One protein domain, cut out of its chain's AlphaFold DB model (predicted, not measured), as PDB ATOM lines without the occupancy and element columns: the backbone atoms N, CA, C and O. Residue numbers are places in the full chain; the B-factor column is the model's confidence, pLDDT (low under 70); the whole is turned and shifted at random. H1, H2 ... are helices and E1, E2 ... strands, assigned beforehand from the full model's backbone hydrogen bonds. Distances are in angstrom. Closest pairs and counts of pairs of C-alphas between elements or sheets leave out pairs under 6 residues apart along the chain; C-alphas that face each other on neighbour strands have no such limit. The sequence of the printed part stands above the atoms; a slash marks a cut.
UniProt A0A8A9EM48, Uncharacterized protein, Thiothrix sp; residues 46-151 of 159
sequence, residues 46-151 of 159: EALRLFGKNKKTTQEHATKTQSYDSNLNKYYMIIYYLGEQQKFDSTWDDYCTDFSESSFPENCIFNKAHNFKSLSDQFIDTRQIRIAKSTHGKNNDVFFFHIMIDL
ATOM      1  N   GLU A  46      19.739  12.643  35.755       89.50
ATOM      2  CA  GLU A  46      19.250  12.301  37.084       89.50
ATOM      3  C   GLU A  46      18.323  11.109  36.964       89.50
ATOM      4  O   GLU A  46      17.483  11.046  36.062       89.50
ATOM      5  N   ALA A  47      18.445  10.185  37.898       90.56
ATOM      6  CA  ALA A  47      17.613   9.016  37.999       90.56
ATOM      7  C   ALA A  47      16.877   8.988  39.339       90.56
ATOM      8  O   ALA A  47      17.425   9.272  40.401       90.56
ATOM      9  N   LEU A  48      15.608   8.597  39.305       92.94
ATOM     10  CA  LEU A  48      14.799   8.415  40.505       92.94
ATOM     11  C   LEU A  48      13.927   7.173  40.392       92.94
ATOM     12  O   LEU A  48      13.619   6.691  39.306       92.94
ATOM     13  N   ARG A  49      13.533   6.648  41.550       93.31
ATOM     14  CA  ARG A  49      12.625   5.506  41.664       93.31
ATOM     15  C   ARG A  49      11.273   5.994  42.151       93.31
ATOM     16  O   ARG A  49      11.220   6.689  43.165       93.31
ATOM     17  N   LEU A  50      10.203   5.592  41.474       94.25
ATOM     18  CA  LEU A  50       8.829   5.874  41.883       94.25
ATOM     19  C   LEU A  50       8.032   4.575  41.986       94.25
ATOM     20  O   LEU A  50       8.111   3.713  41.118       94.25
ATOM     21  N   PHE A  51       7.230   4.458  43.039       94.00
ATOM     22  CA  PHE A  51       6.226   3.397  43.199       94.00
ATOM     23  C   PHE A  51       4.801   3.919  42.932       94.00
ATOM     24  O   PHE A  51       3.840   3.156  42.900       94.00
ATOM     25  N   GLY A  52       4.674   5.233  42.762       93.88
ATOM     26  CA  GLY A  52       3.446   6.017  42.712       93.88
ATOM     27  C   GLY A  52       3.794   7.496  42.888       93.88
ATOM     28  O   GLY A  52       4.980   7.853  42.887       93.88
ATOM     29  N   LYS A  53       2.781   8.345  43.094       96.88
ATOM     30  CA  LYS A  53       2.969   9.771  43.391       96.88
ATOM     31  C   LYS A  53       3.949   9.991  44.540       96.88
ATOM     32  O   LYS A  53       3.776   9.438  45.627       96.88
ATOM     33  N   ASN A  54       4.951  10.840  44.324       96.44
ATOM     34  CA  ASN A  54       5.889  11.231  45.369       96.44
ATOM     35  C   ASN A  54       6.490  12.612  45.079       96.44
ATOM     36  O   ASN A  54       7.629  12.740  44.624       96.44
ATOM     37  N   LYS A  55       5.720  13.650  45.414       95.81
ATOM     38  CA  LYS A  55       6.084  15.051  45.183       95.81
ATOM     39  C   LYS A  55       7.442  15.432  45.758       95.81
ATOM     40  O   LYS A  55       8.218  16.114  45.097       95.81
ATOM     41  N   LYS A  56       7.747  14.963  46.971       94.12
ATOM     42  CA  LYS A  56       9.018  15.256  47.642       94.12
ATOM     43  C   LYS A  56      10.199  14.727  46.827       94.12
ATOM     44  O   LYS A  56      11.095  15.499  46.503       94.12
ATOM     45  N   THR A  57      10.181  13.445  46.463       92.38
ATOM     46  CA  THR A  57      11.265  12.835  45.678       92.38
ATOM     47  C   THR A  57      11.366  13.451  44.285       92.38
ATOM     48  O   THR A  57      12.471  13.756  43.839       92.38
ATOM     49  N   THR A  58      10.238  13.702  43.615       94.94
ATOM     50  CA  THR A  58      10.235  14.379  42.311       94.94
ATOM     51  C   THR A  58      10.899  15.752  42.400       94.94
ATOM     52  O   THR A  58      11.802  16.038  41.617       94.94
ATOM     53  N   GLN A  59      10.526  16.568  43.388       93.06
ATOM     54  CA  GLN A  59      11.089  17.904  43.576       93.06
ATOM     55  C   GLN A  59      12.577  17.879  43.944       93.06
ATOM     56  O   GLN A  59      13.359  18.667  43.403       93.06
ATOM     57  N   GLU A  60      12.982  16.973  44.837       90.12
ATOM     58  CA  GLU A  60      14.388  16.782  45.205       90.12
ATOM     59  C   GLU A  60      15.242  16.488  43.966       90.12
ATOM     60  O   GLU A  60      16.284  17.108  43.791       90.12
ATOM     61  N   HIS A  61      14.800  15.604  43.068       90.62
ATOM     62  CA  HIS A  61      15.560  15.275  41.856       90.62
ATOM     63  C   HIS A  61      15.448  16.331  40.748       90.62
ATOM     64  O   HIS A  61      16.440  16.628  40.085       90.62
ATOM     65  N   ALA A  62      14.281  16.954  40.571       89.50
ATOM     66  CA  ALA A  62      14.085  18.019  39.587       89.50
ATOM     67  C   ALA A  62      15.060  19.187  39.807       89.50
ATOM     68  O   ALA A  62      15.677  19.693  38.866       89.50
ATOM     69  N   THR A  63      15.244  19.576  41.069       85.62
ATOM     70  CA  THR A  63      16.080  20.722  41.454       85.62
ATOM     71  C   THR A  63      17.578  20.401  41.523       85.62
ATOM     72  O   THR A  63      18.390  21.313  41.365       85.62
ATOM     73  N   LYS A  64      17.980  19.126  41.664       81.25
ATOM     74  CA  LYS A  64      19.402  18.710  41.684       81.25
ATOM     75  C   LYS A  64      20.153  19.057  40.405       81.25
ATOM     76  O   LYS A  64      21.275  19.564  40.482       81.25
ATOM     77  N   THR A  65      19.520  18.867  39.246       68.69
ATOM     78  CA  THR A  65      20.120  19.148  37.927       68.69
ATOM     79  C   THR A  65      20.677  20.571  37.792       68.69
ATOM     80  O   THR A  65      21.637  20.796  37.053       68.69
ATOM     81  N   GLN A  66      20.099  21.510  38.546       65.06
ATOM     82  CA  GLN A  66      20.347  22.950  38.469       65.06
ATOM     83  C   GLN A  66      21.509  23.434  39.333       65.06
ATOM     84  O   GLN A  66      21.905  24.593  39.244       65.06
ATOM     85  N   SER A  67      22.083  22.559  40.159       58.41
ATOM     86  CA  SER A  67      23.173  22.935  41.064       58.41
ATOM     87  C   SER A  67      24.506  23.183  40.354       58.41
ATOM     88  O   SER A  67      25.461  23.603  41.005       58.41
ATOM     89  N   TYR A  68      24.604  22.978  39.029       54.53
ATOM     90  CA  TYR A  68      25.826  23.365  38.339       54.53
ATOM     91  C   TYR A  68      25.688  23.770  36.866       54.53
ATOM     92  O   TYR A  68      24.936  23.169  36.105       54.53
ATOM     93  N   ASP A  69      26.558  24.723  36.529       56.78
ATOM     94  CA  ASP A  69      26.934  25.254  35.216       56.78
ATOM     95  C   ASP A  69      25.808  25.927  34.415       56.78
ATOM     96  O   ASP A  69      24.925  25.281  33.854       56.78
ATOM     97  N   SER A  70      25.878  27.258  34.323       59.56
ATOM     98  CA  SER A  70      24.921  28.116  33.612       59.56
ATOM     99  C   SER A  70      24.910  27.917  32.095       59.56
ATOM    100  O   SER A  70      24.044  28.466  31.421       59.56
ATOM    101  N   ASN A  71      25.874  27.171  31.548       71.06
ATOM    102  CA  ASN A  71      25.990  26.930  30.110       71.06
ATOM    103  C   ASN A  71      25.239  25.678  29.641       71.06
ATOM    104  O   ASN A  71      25.161  25.429  28.436       71.06
ATOM    105  N   LEU A  72      24.709  24.871  30.567       81.94
ATOM    106  CA  LEU A  72      23.987  23.662  30.209       81.94
ATOM    107  C   LEU A  72      22.496  23.945  30.020       81.94
ATOM    108  O   LEU A  72      21.848  24.552  30.864       81.94
ATOM    109  N   ASN A  73      21.938  23.457  28.914       87.38
ATOM    110  CA  ASN A  73      20.542  23.702  28.561       87.38
ATOM    111  C   ASN A  73      19.751  22.426  28.237       87.38
ATOM    112  O   ASN A  73      18.613  22.493  27.778       87.38
ATOM    113  N   LYS A  74      20.348  21.252  28.459       89.69
ATOM    114  CA  LYS A  74      19.721  19.948  28.224       89.69
ATOM    115  C   LYS A  74      19.988  19.024  29.396       89.69
ATOM    116  O   LYS A  74      21.145  18.760  29.735       89.69
ATOM    117  N   TYR A  75      18.913  18.477  29.937       91.50
ATOM    118  CA  TYR A  75      18.918  17.571  31.075       91.50
ATOM    119  C   TYR A  75      18.056  16.346  30.773       91.50
ATOM    120  O   TYR A  75      17.109  16.422  29.984       91.50
ATOM    121  N   TYR A  76      18.367  15.224  31.413       92.62
ATOM    122  CA  TYR A  76      17.598  13.991  31.293       92.62
ATOM    123  C   TYR A  76      17.152  13.517  32.674       92.62
ATOM    124  O   TYR A  76      17.957  13.425  33.596       92.62
ATOM    125  N   MET A  77      15.869  13.193  32.790       94.44
ATOM    126  CA  MET A  77      15.277  12.554  33.959       94.44
ATOM    127  C   MET A  77      14.930  11.115  33.589       94.44
ATOM    128  O   MET A  77      14.102  10.892  32.703       94.44
ATOM    129  N   ILE A  78      15.544  10.150  34.267       95.12
ATOM    130  CA  ILE A  78      15.257   8.722  34.119       95.12
ATOM    131  C   ILE A  78      14.451   8.260  35.328       95.12
ATOM    132  O   ILE A  78      14.922   8.282  36.462       95.12
ATOM    133  N   ILE A  79      13.216   7.836  35.099       95.88
ATOM    134  CA  ILE A  79      12.299   7.427  36.155       95.88
ATOM    135  C   ILE A  79      12.125   5.915  36.080       95.88
ATOM    136  O   ILE A  79      11.587   5.383  35.112       95.88
ATOM    137  N   TYR A  80      12.564   5.214  37.118       94.38
ATOM    138  CA  TYR A  80      12.320   3.787  37.284       94.38
ATOM    139  C   TYR A  80      10.991   3.587  38.009       94.38
ATOM    140  O   TYR A  80      10.897   3.853  39.213       94.38
ATOM    141  N   TYR A  81       9.970   3.124  37.289       95.31
ATOM    142  CA  TYR A  81       8.684   2.805  37.891       95.31
ATOM    143  C   TYR A  81       8.679   1.382  38.453       95.31
ATOM    144  O   TYR A  81       8.831   0.419  37.712       95.31
ATOM    145  N   LEU A  82       8.497   1.255  39.765       93.69
ATOM    146  CA  LEU A  82       8.546  -0.007  40.516       93.69
ATOM    147  C   LEU A  82       7.212  -0.338  41.205       93.69
ATOM    148  O   LEU A  82       7.158  -1.204  42.075       93.69
ATOM    149  N   GLY A  83       6.151   0.404  40.880       92.94
ATOM    150  CA  GLY A  83       4.824   0.202  41.450       92.94
ATOM    151  C   GLY A  83       4.040  -0.918  40.766       92.94
ATOM    152  O   GLY A  83       4.571  -1.718  40.001       92.94
ATOM    153  N   GLU A  84       2.744  -0.963  41.048       94.56
ATOM    154  CA  GLU A  84       1.816  -1.870  40.373       94.56
ATOM    155  C   GLU A  84       1.620  -1.456  38.905       94.56
ATOM    156  O   GLU A  84       1.267  -0.310  38.644       94.56
ATOM    157  N   GLN A  85       1.759  -2.374  37.945       93.19
ATOM    158  CA  GLN A  85       1.687  -2.063  36.505       93.19
ATOM    159  C   GLN A  85       0.481  -1.184  36.112       93.19
ATOM    160  O   GLN A  85       0.622  -0.223  35.361       93.19
ATOM    161  N   GLN A  86      -0.705  -1.463  36.660       94.44
ATOM    162  CA  GLN A  86      -1.941  -0.719  36.393       94.44
ATOM    163  C   GLN A  86      -1.893   0.765  36.797       94.44
ATOM    164  O   GLN A  86      -2.724   1.548  36.349       94.44
ATOM    165  N   LYS A  87      -0.943   1.152  37.653       96.25
ATOM    166  CA  LYS A  87      -0.724   2.527  38.114       96.25
ATOM    167  C   LYS A  87       0.419   3.217  37.362       96.25
ATOM    168  O   LYS A  87       0.763   4.342  37.723       96.25
ATOM    169  N   PHE A  88       1.015   2.585  36.345       95.81
ATOM    170  CA  PHE A  88       2.107   3.168  35.557       95.81
ATOM    171  C   PHE A  88       1.706   4.521  34.960       95.81
ATOM    172  O   PHE A  88       2.365   5.526  35.221       95.81
ATOM    173  N   ASP A  89       0.576   4.571  34.253       96.12
ATOM    174  CA  ASP A  89       0.092   5.795  33.609       96.12
ATOM    175  C   ASP A  89      -0.336   6.867  34.609       96.12
ATOM    176  O   ASP A  89       0.074   8.016  34.492       96.12
ATOM    177  N   SER A  90      -1.061   6.504  35.670       97.62
ATOM    178  CA  SER A  90      -1.412   7.488  36.701       97.62
ATOM    179  C   SER A  90      -0.172   8.046  37.406       97.62
ATOM    180  O   SER A  90      -0.128   9.222  37.749       97.62
ATOM    181  N   THR A  91       0.867   7.221  37.593       97.88
ATOM    182  CA  THR A  91       2.140   7.670  38.181       97.88
ATOM    183  C   THR A  91       2.897   8.602  37.241       97.88
ATOM    184  O   THR A  91       3.568   9.517  37.713       97.88
ATOM    185  N   TRP A  92       2.791   8.391  35.927       97.75
ATOM    186  CA  TRP A  92       3.349   9.299  34.927       97.75
ATOM    187  C   TRP A  92       2.719  10.687  35.042       97.75
ATOM    188  O   TRP A  92       3.435  11.683  35.141       97.75
ATOM    189  N   ASP A  93       1.388  10.735  35.082       97.69
ATOM    190  CA  ASP A  93       0.644  11.989  35.177       97.69
ATOM    191  C   ASP A  93       0.958  12.713  36.492       97.69
ATOM    192  O   ASP A  93       1.284  13.903  36.490       97.69
ATOM    193  N   ASP A  94       0.970  11.973  37.605       98.00
ATOM    194  CA  ASP A  94       1.376  12.482  38.915       98.00
ATOM    195  C   ASP A  94       2.806  13.039  38.904       98.00
ATOM    196  O   ASP A  94       3.053  14.118  39.445       98.00
ATOM    197  N   TYR A  95       3.745  12.336  38.265       97.94
ATOM    198  CA  TYR A  95       5.120  12.799  38.099       97.94
ATOM    199  C   TYR A  95       5.185  14.102  37.297       97.94
ATOM    200  O   TYR A  95       5.867  15.037  37.720       97.94
ATOM    201  N   CYS A  96       4.479  14.194  36.168       97.56
ATOM    202  CA  CYS A  96       4.434  15.410  35.357       97.56
ATOM    203  C   CYS A  96       3.882  16.596  36.160       97.56
ATOM    204  O   CYS A  96       4.473  17.680  36.138       97.56
ATOM    205  N   THR A  97       2.801  16.390  36.919       96.94
ATOM    206  CA  THR A  97       2.257  17.409  37.824       96.94
ATOM    207  C   THR A  97       3.288  17.819  38.875       96.94
ATOM    208  O   THR A  97       3.658  18.993  38.931       96.94
ATOM    209  N   ASP A  98       3.817  16.869  39.646       96.75
ATOM    210  CA  ASP A  98       4.772  17.134  40.726       96.75
ATOM    211  C   ASP A  98       6.048  17.831  40.210       96.75
ATOM    212  O   ASP A  98       6.575  18.747  40.850       96.75
ATOM    213  N   PHE A  99       6.534  17.442  39.027       96.06
ATOM    214  CA  PHE A  99       7.695  18.057  38.390       96.06
ATOM    215  C   PHE A  99       7.391  19.495  37.964       96.06
ATOM    216  O   PHE A  99       8.164  20.392  38.284       96.06
ATOM    217  N   SER A 100       6.252  19.751  37.309       95.25
ATOM    218  CA  SER A 100       5.865  21.109  36.884       95.25
ATOM    219  C   SER A 100       5.653  22.086  38.049       95.25
ATOM    220  O   SER A 100       5.821  23.297  37.891       95.25
ATOM    221  N   GLU A 101       5.300  21.564  39.226       94.44
ATOM    222  CA  GLU A 101       5.086  22.326  40.460       94.44
ATOM    223  C   GLU A 101       6.342  22.441  41.336       94.44
ATOM    224  O   GLU A 101       6.302  23.078  42.393       94.44
ATOM    225  N   SER A 102       7.450  21.822  40.928       93.06
ATOM    226  CA  SER A 102       8.697  21.848  41.687       93.06
ATOM    227  C   SER A 102       9.277  23.261  41.771       93.06
ATOM    228  O   SER A 102       9.171  24.075  40.852       93.06
ATOM    229  N   SER A 103       9.920  23.561  42.900       90.31
ATOM    230  CA  SER A 103      10.488  24.879  43.208       90.31
ATOM    231  C   SER A 103      11.811  25.125  42.468       90.31
ATOM    232  O   SER A 103      12.880  25.123  43.075       90.31
ATOM    233  N   PHE A 104      11.755  25.292  41.147       88.81
ATOM    234  CA  PHE A 104      12.941  25.588  40.338       88.81
ATOM    235  C   PHE A 104      13.534  26.973  40.647       88.81
ATOM    236  O   PHE A 104      12.787  27.901  40.968       88.81
ATOM    237  N   PRO A 105      14.860  27.145  40.495       85.56
ATOM    238  CA  PRO A 105      15.481  28.465  40.533       85.56
ATOM    239  C   PRO A 105      15.026  29.326  39.345       85.56
ATOM    240  O   PRO A 105      14.576  28.812  38.319       85.56
ATOM    241  N   GLU A 106      15.177  30.650  39.459       83.12
ATOM    242  CA  GLU A 106      14.652  31.612  38.477       83.12
ATOM    243  C   GLU A 106      15.109  31.378  37.032       83.12
ATOM    244  O   GLU A 106      14.366  31.649  36.086       83.12
ATOM    245  N   ASN A 107      16.335  30.894  36.849       82.00
ATOM    246  CA  ASN A 107      16.917  30.623  35.539       82.00
ATOM    247  C   ASN A 107      16.390  29.327  34.897       82.00
ATOM    248  O   ASN A 107      16.672  29.088  33.729       82.00
ATOM    249  N   CYS A 108      15.608  28.518  35.620       87.38
ATOM    250  CA  CYS A 108      15.101  27.224  35.159       87.38
ATOM    251  C   CYS A 108      13.619  26.991  35.512       87.38
ATOM    252  O   CYS A 108      13.153  25.854  35.628       87.38
ATOM    253  N   ILE A 109      12.843  28.061  35.689       89.88
ATOM    254  CA  ILE A 109      11.403  27.952  35.959       89.88
ATOM    255  C   ILE A 109      10.727  27.159  34.835       89.88
ATOM    256  O   ILE A 109      10.968  27.420  33.657       89.88
ATOM    257  N   PHE A 110       9.880  26.198  35.209       92.12
ATOM    258  CA  PHE A 110       9.050  25.441  34.275       92.12
ATOM    259  C   PHE A 110       8.096  26.370  33.520       92.12
ATOM    260  O   PHE A 110       7.348  27.143  34.127       92.12
ATOM    261  N   ASN A 111       8.080  26.275  32.192       91.75
ATOM    262  CA  ASN A 111       7.159  27.057  31.389       91.75
ATOM    263  C   ASN A 111       5.775  26.391  31.335       91.75
ATOM    264  O   ASN A 111       5.537  25.469  30.561       91.75
ATOM    265  N   LYS A 112       4.824  26.928  32.104       87.81
ATOM    266  CA  LYS A 112       3.441  26.425  32.156       87.81
ATOM    267  C   LYS A 112       2.664  26.561  30.843       87.81
ATOM    268  O   LYS A 112       1.765  25.763  30.602       87.81
ATOM    269  N   ALA A 113       2.993  27.542  29.999       86.38
ATOM    270  CA  ALA A 113       2.367  27.691  28.683       86.38
ATOM    271  C   ALA A 113       2.841  26.601  27.707       86.38
ATOM    272  O   ALA A 113       2.083  26.150  26.853       86.38
ATOM    273  N   HIS A 114       4.082  26.138  27.878       81.88
ATOM    274  CA  HIS A 114       4.678  25.033  27.134       81.88
ATOM    275  C   HIS A 114       4.795  23.798  28.028       81.88
ATOM    276  O   HIS A 114       5.900  23.341  28.332       81.88
ATOM    277  N   ASN A 115       3.627  23.280  28.433       89.94
ATOM    278  CA  ASN A 115       3.478  22.046  29.204       89.94
ATOM    279  C   ASN A 115       4.249  20.866  28.561       89.94
ATOM    280  O   ASN A 115       4.784  20.972  27.455       89.94
ATOM    281  N   PHE A 116       4.293  19.717  29.234       95.00
ATOM    282  CA  PHE A 116       4.932  18.511  28.716       95.00
ATOM    283  C   PHE A 116       4.482  18.195  27.285       95.00
ATOM    284  O   PHE A 116       3.311  17.939  27.010       95.00
ATOM    285  N   LYS A 117       5.446  18.168  26.366       95.44
ATOM    286  CA  LYS A 117       5.252  17.653  25.016       95.44
ATOM    287  C   LYS A 117       5.508  16.151  25.043       95.44
ATOM    288  O   LYS A 117       6.667  15.749  25.160       95.44
ATOM    289  N   SER A 118       4.455  15.343  24.904       93.75
ATOM    290  CA  SER A 118       4.599  13.897  24.700       93.75
ATOM    291  C   SER A 118       5.460  13.626  23.465       93.75
ATOM    292  O   SER A 118       5.277  14.232  22.404       93.75
ATOM    293  N   LEU A 119       6.440  12.745  23.629       93.44
ATOM    294  CA  LEU A 119       7.279  12.223  22.556       93.44
ATOM    295  C   LEU A 119       7.047  10.724  22.339       93.44
ATOM    296  O   LEU A 119       7.545  10.202  21.351       93.44
ATOM    297  N   SER A 120       6.307  10.044  23.222       86.94
ATOM    298  CA  SER A 120       6.073   8.592  23.155       86.94
ATOM    299  C   SER A 120       5.546   8.154  21.785       86.94
ATOM    300  O   SER A 120       6.077   7.218  21.202       86.94
ATOM    301  N   ASP A 121       4.600   8.905  21.213       84.25
ATOM    302  CA  ASP A 121       3.960   8.579  19.927       84.25
ATOM    303  C   ASP A 121       4.903   8.682  18.712       84.25
ATOM    304  O   ASP A 121       4.531   8.321  17.599       84.25
ATOM    305  N   GLN A 122       6.128   9.187  18.900       88.88
ATOM    306  CA  GLN A 122       7.153   9.258  17.852       88.88
ATOM    307  C   GLN A 122       7.981   7.971  17.747       88.88
ATOM    308  O   GLN A 122       8.807   7.851  16.842       88.88
ATOM    309  N   PHE A 123       7.781   7.017  18.659       85.19
ATOM    310  CA  PHE A 123       8.529   5.767  18.709       85.19
ATOM    311  C   PHE A 123       7.592   4.567  18.572       85.19
ATOM    312  O   PHE A 123       6.424   4.601  18.951       85.19
ATOM    313  N   ILE A 124       8.121   3.479  18.019       83.69
ATOM    314  CA  ILE A 124       7.394   2.215  17.901       83.69
ATOM    315  C   ILE A 124       7.482   1.480  19.243       83.69
ATOM    316  O   ILE A 124       8.554   1.404  19.835       83.69
ATOM    317  N   ASP A 125       6.358   0.912  19.682       83.06
ATOM    318  CA  ASP A 125       6.241   0.069  20.880       83.06
ATOM    319  C   ASP A 125       6.710   0.724  22.193       83.06
ATOM    320  O   ASP A 125       7.594   0.234  22.893       83.06
ATOM    321  N   THR A 126       6.073   1.832  22.572       84.19
ATOM    322  CA  THR A 126       6.344   2.519  23.844       84.19
ATOM    323  C   THR A 126       5.440   2.068  24.990       84.19
ATOM    324  O   THR A 126       5.169   2.834  25.912       84.19
ATOM    325  N   ARG A 127       4.914   0.839  24.971       86.81
ATOM    326  CA  ARG A 127       3.953   0.393  26.001       86.81
ATOM    327  C   ARG A 127       4.542   0.466  27.413       86.81
ATOM    328  O   ARG A 127       3.845   0.895  28.325       86.81
ATOM    329  N   GLN A 128       5.826   0.138  27.557       92.06
ATOM    330  CA  GLN A 128       6.566   0.120  28.826       92.06
ATOM    331  C   GLN A 128       7.392   1.391  29.070       92.06
ATOM    332  O   GLN A 128       8.251   1.410  29.952       92.06
ATOM    333  N   ILE A 129       7.192   2.451  28.281       94.81
ATOM    334  CA  ILE A 129       7.951   3.691  28.439       94.81
ATOM    335  C   ILE A 129       7.075   4.921  28.207       94.81
ATOM    336  O   ILE A 129       6.202   4.944  27.341       94.81
ATOM    337  N   ARG A 130       7.302   5.977  28.978       96.38
ATOM    338  CA  ARG A 130       6.740   7.303  28.709       96.38
ATOM    339  C   ARG A 130       7.881   8.258  28.448       96.38
ATOM    340  O   ARG A 130       8.847   8.290  29.208       96.38
ATOM    341  N   ILE A 131       7.777   9.001  27.352       96.31
ATOM    342  CA  ILE A 131       8.792   9.953  26.926       96.31
ATOM    343  C   ILE A 131       8.119  11.302  26.737       96.31
ATOM    344  O   ILE A 131       7.140  11.420  26.001       96.31
ATOM    345  N   ALA A 132       8.662  12.337  27.364       97.00
ATOM    346  CA  ALA A 132       8.223  13.703  27.126       97.00
ATOM    347  C   ALA A 132       9.375  14.694  27.202       97.00
ATOM    348  O   ALA A 132      10.457  14.404  27.713       97.00
ATOM    349  N   LYS A 133       9.109  15.893  26.697       96.81
ATOM    350  CA  LYS A 133       9.981  17.051  26.838       96.81
ATOM    351  C   LYS A 133       9.251  18.159  27.583       96.81
ATOM    352  O   LYS A 133       8.131  18.496  27.200       96.81
ATOM    353  N   SER A 134       9.901  18.771  28.561       96.38
ATOM    354  CA  SER A 134       9.462  20.037  29.155       96.38
ATOM    355  C   SER A 134      10.428  21.169  28.801       96.38
ATOM    356  O   SER A 134      11.579  20.937  28.412       96.38
ATOM    357  N   THR A 135       9.926  22.402  28.863       95.12
ATOM    358  CA  THR A 135      10.667  23.617  28.501       95.12
ATOM    359  C   THR A 135      10.752  24.538  29.708       95.12
ATOM    360  O   THR A 135       9.767  24.722  30.424       95.12
ATOM    361  N   HIS A 136      11.933  25.095  29.937       92.62
ATOM    362  CA  HIS A 136      12.287  25.845  31.131       92.62
ATOM    363  C   HIS A 136      13.083  27.105  30.788       92.62
ATOM    364  O   HIS A 136      13.621  27.249  29.687       92.62
ATOM    365  N   GLY A 137      13.190  27.986  31.782       88.75
ATOM    366  CA  GLY A 137      13.975  29.212  31.706       88.75
ATOM    367  C   GLY A 137      13.205  30.364  31.064       88.75
ATOM    368  O   GLY A 137      12.232  30.170  30.339       88.75
ATOM    369  N   LYS A 138      13.647  31.598  31.338       84.00
ATOM    370  CA  LYS A 138      12.981  32.823  30.852       84.00
ATOM    371  C   LYS A 138      12.949  32.897  29.316       84.00
ATOM    372  O   LYS A 138      12.002  33.438  28.756       84.00
ATOM    373  N   ASN A 139      13.950  32.311  28.655       86.69
ATOM    374  CA  ASN A 139      14.102  32.317  27.199       86.69
ATOM    375  C   ASN A 139      13.607  31.029  26.520       86.69
ATOM    376  O   ASN A 139      13.735  30.911  25.303       86.69
ATOM    377  N   ASN A 140      13.041  30.073  27.270       87.50
ATOM    378  CA  ASN A 140      12.603  28.769  26.749       87.50
ATOM    379  C   ASN A 140      13.720  27.951  26.084       87.50
ATOM    380  O   ASN A 140      13.484  27.210  25.127       87.50
ATOM    381  N   ASP A 141      14.940  28.110  26.578       89.06
ATOM    382  CA  ASP A 141      16.163  27.530  26.039       89.06
ATOM    383  C   ASP A 141      16.650  26.312  26.826       89.06
ATOM    384  O   ASP A 141      17.503  25.583  26.319       89.06
ATOM    385  N   VAL A 142      16.083  26.053  28.008       90.75
ATOM    386  CA  VAL A 142      16.402  24.884  28.833       90.75
ATOM    387  C   VAL A 142      15.378  23.775  28.606       90.75
ATOM    388  O   VAL A 142      14.169  23.983  28.713       90.75
ATOM    389  N   PHE A 143      15.856  22.566  28.325       93.25
ATOM    390  CA  PHE A 143      15.024  21.404  28.040       93.25
ATOM    391  C   PHE A 143      15.325  20.255  28.990       93.25
ATOM    392  O   PHE A 143      16.485  19.878  29.179       93.25
ATOM    393  N   PHE A 144      14.265  19.639  29.503       94.69
ATOM    394  CA  PHE A 144      14.353  18.349  30.170       94.69
ATOM    395  C   PHE A 144      13.679  17.296  29.311       94.69
ATOM    396  O   PHE A 144      12.551  17.474  28.846       94.69
ATOM    397  N   PHE A 145      14.381  16.191  29.114       95.94
ATOM    398  CA  PHE A 145      13.832  14.982  28.530       95.94
ATOM    399  C   PHE A 145      13.511  14.010  29.655       95.94
ATOM    400  O   PHE A 145      14.374  13.657  30.454       95.94
ATOM    401  N   HIS A 146      12.258  13.594  29.718       97.00
ATOM    402  CA  HIS A 146      11.725  12.739  30.763       97.00
ATOM    403  C   HIS A 146      11.471  11.372  30.177       97.00
ATOM    404  O   HIS A 146      10.789  11.269  29.157       97.00
ATOM    405  N   ILE A 147      12.018  10.345  30.812       96.56
ATOM    406  CA  ILE A 147      11.902   8.966  30.364       96.56
ATOM    407  C   ILE A 147      11.512   8.123  31.570       96.56
ATOM    408  O   ILE A 147      12.351   7.851  32.426       96.56
ATOM    409  N   MET A 148      10.248   7.711  31.647       96.88
ATOM    410  CA  MET A 148       9.794   6.767  32.664       96.88
ATOM    411  C   MET A 148       9.712   5.364  32.089       96.88
ATOM    412  O   MET A 148       9.046   5.160  31.080       96.88
ATOM    413  N   ILE A 149      10.381   4.415  32.737       95.44
ATOM    414  CA  ILE A 149      10.488   3.019  32.322       95.44
ATOM    415  C   ILE A 149       9.663   2.168  33.288       95.44
ATOM    416  O   ILE A 149       9.869   2.239  34.502       95.44
ATOM    417  N   ASP A 150       8.749   1.366  32.747       95.06
ATOM    418  CA  ASP A 150       7.966   0.397  33.507       95.06
ATOM    419  C   ASP A 150       8.841  -0.797  33.899       95.06
ATOM    420  O   ASP A 150       9.223  -1.616  33.062       95.06
ATOM    421  N   LEU A 151       9.165  -0.886  35.187       93.69
ATOM    422  CA  LEU A 151       9.879  -2.006  35.789       93.69
ATOM    423  C   LEU A 151       8.987  -2.799  36.754       93.69
ATOM    424  O   LEU A 151       9.498  -3.609  37.526       93.69
TER     425      LEU A 151
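AT A GLANCE: This is residues 46 to 151 of the 159 residues of an uncharacterized protein of Thiothrix sp (UniProt A0A8A9EM48). A twisted four-stranded sheet has helices H1 and H2 side over one face, making two layers; residues 101 to 128 run from H2 round to edge strand E3. There are 106 printed residues, with named elements in the order E1 H1 E2 H2 E3 E4. The sheet, E1 E2 E4 E3, is mixed, and so is the class. The whole is compact, radius of gyration of the C-alphas 13.3 A, spanning 38 by 30 by 22 A.

HOW THE PARTS SIT: E2, residues 74 to 81, is parallel to E1, residues 46 to 50, with N 48 and O 78 2.9 A apart, and to E4, residues 142 to 150, with N 77 and O 145 2.8 A apart. E3, residues 129 to 136, forms an antiparallel hairpin with E4; N 132 and O 146 are 3.0 A apart. H1, residues 55 to 67, is over E1 and E2 at a height over the sheet of 9.0 A; E1, H1 and E2 are a strand-helix-strand unit, two parallel neighbour strands with a helix between them along the chain, and its crossover is right-handed. H2, residues 85 to 100, is over E4 and touches H1 with residues 95 to 99 alone, the closest C-alphas being Lys 55 and Asp 98, 5.1 A. O i to N i+4 pairs within hydrogen-bond range number 6 of 9 in H1 and 10 of 12 in H2.

IN THESE COORDINATES: E1 begins at C-alpha 46 (19.250, 12.301, 37.084); E4, 26.3 A long, ends at C-alpha 150 (7.966, 0.397, 33.507).

THE WHOLE: The printed part has no cut; the H2 to E3 link is long, and residues 65 to 70 have pLDDT under 70.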